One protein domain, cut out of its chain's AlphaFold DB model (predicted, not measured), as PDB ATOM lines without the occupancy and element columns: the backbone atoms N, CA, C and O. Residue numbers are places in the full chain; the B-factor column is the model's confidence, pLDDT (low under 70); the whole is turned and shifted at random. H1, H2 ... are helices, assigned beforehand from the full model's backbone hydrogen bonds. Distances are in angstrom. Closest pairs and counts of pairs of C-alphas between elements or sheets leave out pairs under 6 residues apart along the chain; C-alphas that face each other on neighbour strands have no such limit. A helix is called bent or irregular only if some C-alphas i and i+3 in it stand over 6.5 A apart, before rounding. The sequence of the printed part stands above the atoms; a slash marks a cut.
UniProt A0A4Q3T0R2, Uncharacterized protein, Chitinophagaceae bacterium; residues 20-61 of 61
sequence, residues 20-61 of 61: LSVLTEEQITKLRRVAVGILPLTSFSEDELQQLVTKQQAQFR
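Overview. This is residues 20 to 61 of the 61 residues of an uncharacterized protein of Chitinophagaceae bacterium (UniProt A0A4Q3T0R2). Two helices make the arms of one open turn: H1 runs outward, residues 36 to 45 bring the backbone round, and H2 folds back at a slant, with its last residues reaching one end of an elongated outline. The printed part has 42 residues, 25 of them in the two named helices, H1 then H2 along the chain; it has no named strand, and its class is all helix. It is only just compact, close to loose, with a radius of gyration of the C-alphas of 10.9 A, and its C-alphas span 35 by 18 by 12 A, only just elongated.

Arrangement. Start at Leu 20 and go on to residues 25 to 35, which are H1. After it come 10 residues, a short link, and then residues 46 to 59, which are H2. Compare the C-alphas of these two stretches and you will find H1 and H2 apart, with no C-alpha of the one within 8 A of the other. Look at the backbone O and N atoms: in H1 and H2 every O i to N i+4 pair is within hydrogen-bond range.

Along the chain. Find C-alpha 25 at (6.752, 27.095, -27.279); from there H1 runs 15.2 A to C-alpha 35 at (3.594, 15.634, -36.685). In the link, residues 41 to 43 are a short helical run without a name. H2, the longest helix with 14 residues, begins at C-alpha 46 and runs 20.1 A to C-alpha 59 at (12.379, 38.803, -38.977). Neither helix is bent or irregular.

Size, cuts and confidence. Look for the two C-alphas farthest apart at Ile 38 and Arg 61, 35.2 A from each other. The C-alphas of Leu 20 and Arg 61, the chain's last residue, are 17.3 A apart. The printed part has no cut. The mean pLDDT of the printed part is 86.3, and residues 60 to 61 are under 70.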
ATOM      1  N   LEU A  20       9.552  27.593 -37.720       86.50
ATOM      2  CA  LEU A  20      10.182  27.220 -36.438       86.50
ATOM      3  C   LEU A  20      10.889  28.376 -35.733       86.50
ATOM      4  O   LEU A  20      10.873  28.423 -34.508       86.50
ATOM      5  N   SER A  21      11.470  29.317 -36.479       86.81
ATOM      6  CA  SER A  21      12.162  30.471 -35.894       86.81
ATOM      7  C   SER A  21      11.230  31.479 -35.216       86.81
ATOM      8  O   SER A  21      11.693  32.273 -34.402       86.81
ATOM      9  N   VAL A  22       9.937  31.464 -35.548       88.81
ATOM     10  CA  VAL A  22       8.935  32.431 -35.066       88.81
ATOM     11  C   VAL A  22       7.782  31.791 -34.290       88.81
ATOM     12  O   VAL A  22       6.914  32.503 -33.770       88.81
ATOM     13  N   LEU A  23       7.765  30.459 -34.214       87.62
ATOM     14  CA  LEU A  23       6.817  29.689 -33.418       87.62
ATOM     15  C   LEU A  23       7.081  29.911 -31.921       87.62
ATOM     16  O   LEU A  23       8.222  29.909 -31.462       87.62
ATOM     17  N   THR A  24       6.012  30.071 -31.142       89.81
ATOM     18  CA  THR A  24       6.105  30.058 -29.672       89.81
ATOM     19  C   THR A  24       6.235  28.625 -29.149       89.81
ATOM     20  O   THR A  24       5.903  27.673 -29.856       89.81
ATOM     21  N   GLU A  25       6.654  28.435 -27.894       89.25
ATOM     22  CA  GLU A  25       6.752  27.095 -27.279       89.25
ATOM     23  C   GLU A  25       5.433  26.303 -27.340       89.25
ATOM     24  O   GLU A  25       5.423  25.096 -27.611       89.25
ATOM     25  N   GLU A  26       4.302  26.988 -27.154       89.62
ATOM     26  CA  GLU A  26       2.971  26.390 -27.279       89.62
ATOM     27  C   GLU A  26       2.705  25.900 -28.707       89.62
ATOM     28  O   GLU A  26       2.234  24.777 -28.909       89.62
ATOM     29  N   GLN A  27       3.061  26.703 -29.712       89.75
ATOM     30  CA  GLN A  27       2.870  26.344 -31.113       89.75
ATOM     31  C   GLN A  27       3.859  25.265 -31.576       89.75
ATOM     32  O   GLN A  27       3.484  24.408 -32.373       89.75
ATOM     33  N   ILE A  28       5.079  25.223 -31.029       90.88
ATOM     34  CA  ILE A  28       6.031  24.116 -31.234       90.88
ATOM     35  C   ILE A  28       5.446  22.816 -30.673       90.88
ATOM     36  O   ILE A  28       5.499  21.767 -31.320       90.88
ATOM     37  N   THR A  29       4.845  22.875 -29.484       92.12
ATOM     38  CA  THR A  29       4.182  21.717 -28.872       92.12
ATOM     39  C   THR A  29       2.988  21.260 -29.710       92.12
ATOM     40  O   THR A  29       2.817  20.058 -29.935       92.12
ATOM     41  N   LYS A  30       2.192  22.207 -30.221       91.88
ATOM     42  CA  LYS A  30       1.081  21.936 -31.141       91.88
ATOM     43  C   LYS A  30       1.581  21.283 -32.435       91.88
ATOM     44  O   LYS A  30       1.088  20.216 -32.787       91.88
ATOM     45  N   LEU A  31       2.615  21.838 -33.074       90.75
ATOM     46  CA  LEU A  31       3.240  21.285 -34.280       90.75
ATOM     47  C   LEU A  31       3.734  19.856 -34.052       90.75
ATOM     48  O   LEU A  31       3.465  18.974 -34.862       90.75
ATOM     49  N   ARG A  32       4.394  19.594 -32.918       91.56
ATOM     50  CA  ARG A  32       4.853  18.243 -32.574       91.56
ATOM     51  C   ARG A  32       3.685  17.266 -32.479       91.56
ATOM     52  O   ARG A  32       3.794  16.167 -33.006       91.56
ATOM     53  N   ARG A  33       2.577  17.660 -31.842       92.69
ATOM     54  CA  ARG A  33       1.356  16.839 -31.752       92.69
ATOM     55  C   ARG A  33       0.734  16.579 -33.124       92.69
ATOM     56  O   ARG A  33       0.229  15.482 -33.333       92.69
ATOM     57  N   VAL A  34       0.801  17.542 -34.043       89.94
ATOM     58  CA  VAL A  34       0.380  17.344 -35.437       89.94
ATOM     59  C   VAL A  34       1.291  16.344 -36.151       89.94
ATOM     60  O   VAL A  34       0.800  15.378 -36.724       89.94
ATOM     61  N   ALA A  35       2.611  16.504 -36.037       88.06
ATOM     62  CA  ALA A  35       3.594  15.634 -36.685       88.06
ATOM     63  C   ALA A  35       3.509  14.164 -36.232       88.06
ATOM     64  O   ALA A  35       3.759  13.259 -37.023       88.06
ATOM     65  N   VAL A  36       3.144  13.908 -34.970       91.44
ATOM     66  CA  VAL A  36       2.942  12.541 -34.447       91.44
ATOM     67  C   VAL A  36       1.505  12.022 -34.622       91.44
ATOM     68  O   VAL A  36       1.186  10.947 -34.121       91.44
ATOM     69  N   GLY A  37       0.626  12.775 -35.290       88.12
ATOM     70  CA  GLY A  37      -0.755  12.368 -35.577       88.12
ATOM     71  C   GLY A  37      -1.733  12.455 -34.398       88.12
ATOM     72  O   GLY A  37      -2.829  11.909 -34.477       88.12
ATOM     73  N   ILE A  38      -1.369  13.137 -33.305       91.88
ATOM     74  CA  ILE A  38      -2.264  13.380 -32.156       91.88
ATOM     75  C   ILE A  38      -3.268  14.496 -32.470       91.88
ATOM     76  O   ILE A  38      -4.408  14.446 -32.010       91.88
ATOM     77  N   LEU A  39      -2.848  15.518 -33.221       89.31
ATOM     78  CA  LEU A  39      -3.705  16.625 -33.646       89.31
ATOM     79  C   LEU A  39      -3.798  16.689 -35.173       89.31
ATOM     80  O   LEU A  39      -2.810  16.431 -35.856       89.31
ATOM     81  N   PRO A  40      -4.953  17.078 -35.732       87.56
ATOM     82  CA  PRO A  40      -5.052  17.349 -37.157       87.56
ATOM     83  C   PRO A  40      -4.335  18.659 -37.511       87.56
ATOM     84  O   PRO A  40      -4.214  19.569 -36.686       87.56
ATOM     85  N   LEU A  41      -3.931  18.791 -38.775       83.50
ATOM     86  CA  LEU A  41      -3.387  20.030 -39.351       83.50
ATOM     87  C   LEU A  41      -4.310  21.242 -39.140       83.50
ATOM     88  O   LEU A  41      -3.838  22.343 -38.878       83.50
ATOM     89  N   THR A  42      -5.626  21.013 -39.131       85.69
ATOM     90  CA  THR A  42      -6.663  22.019 -38.848       85.69
ATOM     91  C   THR A  42      -6.639  22.566 -37.415       85.69
ATOM     92  O   THR A  42      -7.405  23.470 -37.098       85.69
ATOM     93  N   SER A  43      -5.778  22.037 -36.535       87.19
ATOM     94  CA  SER A  43      -5.543  22.600 -35.196       87.19
ATOM     95  C   SER A  43      -4.777  23.927 -35.215       87.19
ATOM     96  O   SER A  43      -4.766  24.635 -34.201       87.19
ATOM     97  N   PHE A  44      -4.140  24.256 -36.343       86.62
ATOM     98  CA  PHE A  44      -3.640  25.593 -36.628       86.62
ATOM     99  C   PHE A  44      -4.732  26.400 -37.327       86.62
ATOM    100  O   PHE A  44      -5.142  26.074 -38.443       86.62
ATOM    101  N   SER A  45      -5.199  27.456 -36.667       86.50
ATOM    102  CA  SER A  45      -6.190  28.368 -37.245       86.50
ATOM    103  C   SER A  45      -5.572  29.223 -38.353       86.50
ATOM    104  O   SER A  45      -4.387  29.551 -38.288       86.50
ATOM    105  N   GLU A  46      -6.378  29.672 -39.321       83.75
ATOM    106  CA  GLU A  46      -5.921  30.605 -40.368       83.75
ATOM    107  C   GLU A  46      -5.250  31.856 -39.763       83.75
ATOM    108  O   GLU A  46      -4.184  32.262 -40.225       83.75
ATOM    109  N   ASP A  47      -5.793  32.392 -38.663       84.94
ATOM    110  CA  ASP A  47      -5.196  33.515 -37.926       84.94
ATOM    111  C   ASP A  47      -3.801  33.197 -37.370       84.94
ATOM    112  O   ASP A  47      -2.894  34.027 -37.453       84.94
ATOM    113  N   GLU A  48      -3.594  31.993 -36.819       85.56
ATOM    114  CA  GLU A  48      -2.279  31.576 -36.316       85.56
ATOM    115  C   GLU A  48      -1.272  31.499 -37.462       85.56
ATOM    116  O   GLU A  48      -0.159  32.009 -37.336       85.56
ATOM    117  N   LEU A  49      -1.667  30.922 -38.600       85.69
ATOM    118  CA  LEU A  49      -0.809  30.830 -39.782       85.69
ATOM    119  C   LEU A  49      -0.436  32.214 -40.312       85.69
ATOM    120  O   LEU A  49       0.725  32.475 -40.626       85.69
ATOM    121  N   GLN A  50      -1.398  33.133 -40.353       85.19
ATOM    122  CA  GLN A  50      -1.162  34.493 -40.818       85.19
ATOM    123  C   GLN A  50      -0.240  35.276 -39.873       85.19
ATOM    124  O   GLN A  50       0.624  36.035 -40.328       85.19
ATOM    125  N   GLN A  51      -0.347  35.041 -38.562       87.12
ATOM    126  CA  GLN A  51       0.607  35.569 -37.587       87.12
ATOM    127  C   GLN A  51       2.014  35.000 -37.791       87.12
ATOM    128  O   GLN A  51       2.978  35.761 -37.706       87.12
ATOM    129  N   LEU A  52       2.153  33.703 -38.090       87.12
ATOM    130  CA  LEU A  52       3.457  33.090 -38.373       87.12
ATOM    131  C   LEU A  52       4.121  33.720 -39.599       87.12
ATOM    132  O   LEU A  52       5.288  34.104 -39.523       87.12
ATOM    133  N   VAL A  53       3.372  33.922 -40.688       85.69
ATOM    134  CA  VAL A  53       3.886  34.611 -41.884       85.69
ATOM    135  C   VAL A  53       4.301  36.040 -41.569       85.69
ATOM    136  O   VAL A  53       5.389  36.464 -41.953       85.69
ATOM    137  N   THR A  54       3.470  36.775 -40.831       87.31
ATOM    138  CA  THR A  54       3.764  38.167 -40.461       87.31
ATOM    139  C   THR A  54       5.036  38.259 -39.617       87.31
ATOM    140  O   THR A  54       5.898  39.094 -39.888       87.31
ATOM    141  N   LYS A  55       5.191  37.376 -38.622       87.38
ATOM    142  CA  LYS A  55       6.395  37.318 -37.781       87.38
ATOM    143  C   LYS A  55       7.631  36.941 -38.591       87.38
ATOM    144  O   LYS A  55       8.676  37.560 -38.419       87.38
ATOM    145  N   GLN A  56       7.514  35.959 -39.485       85.62
ATOM    146  CA  GLN A  56       8.619  35.537 -40.341       85.62
ATOM    147  C   GLN A  56       9.066  36.687 -41.254       85.62
ATOM    148  O   GLN A  56      10.251  36.990 -41.313       85.62
ATOM    149  N   GLN A  57       8.129  37.393 -41.894       84.12
ATOM    150  CA  GLN A  57       8.432  38.574 -42.710       84.12
ATOM    151  C   GLN A  57       9.075  39.708 -41.901       84.12
ATOM    152  O   GLN A  57       9.977  40.374 -42.406       84.12
ATOM    153  N   ALA A  58       8.638  39.921 -40.657       84.81
ATOM    154  CA  ALA A  58       9.233  40.911 -39.762       84.81
ATOM    155  C   ALA A  58      10.670  40.551 -39.348       84.81
ATOM    156  O   ALA A  58      11.459  41.453 -39.104       84.81
ATOM    157  N   GLN A  59      11.023  39.262 -39.300       75.75
ATOM    158  CA  GLN A  59      12.379  38.803 -38.977       75.75
ATOM    159  C   GLN A  59      13.381  39.042 -40.126       75.75
ATOM    160  O   GLN A  59      14.578  39.155 -39.880       75.75
ATOM    161  N   PHE A  60      12.905  39.105 -41.374       65.56
ATOM    162  CA  PHE A  60      13.736  39.353 -42.561       65.56
ATOM    163  C   PHE A  60      13.845  40.842 -42.951       65.56
ATOM    164  O   PHE A  60      14.459  41.148 -43.974       65.56
ATOM    165  N   ARG A  61      13.242  41.753 -42.179       55.12
ATOM    166  CA  ARG A  61      13.382  43.211 -42.332       55.12
ATOM    167  C   ARG A  61      14.375  43.773 -41.327       55.12
ATOM    168  O   ARG A  61      15.084  44.721 -41.728       55.12
TER     169      ARG A  61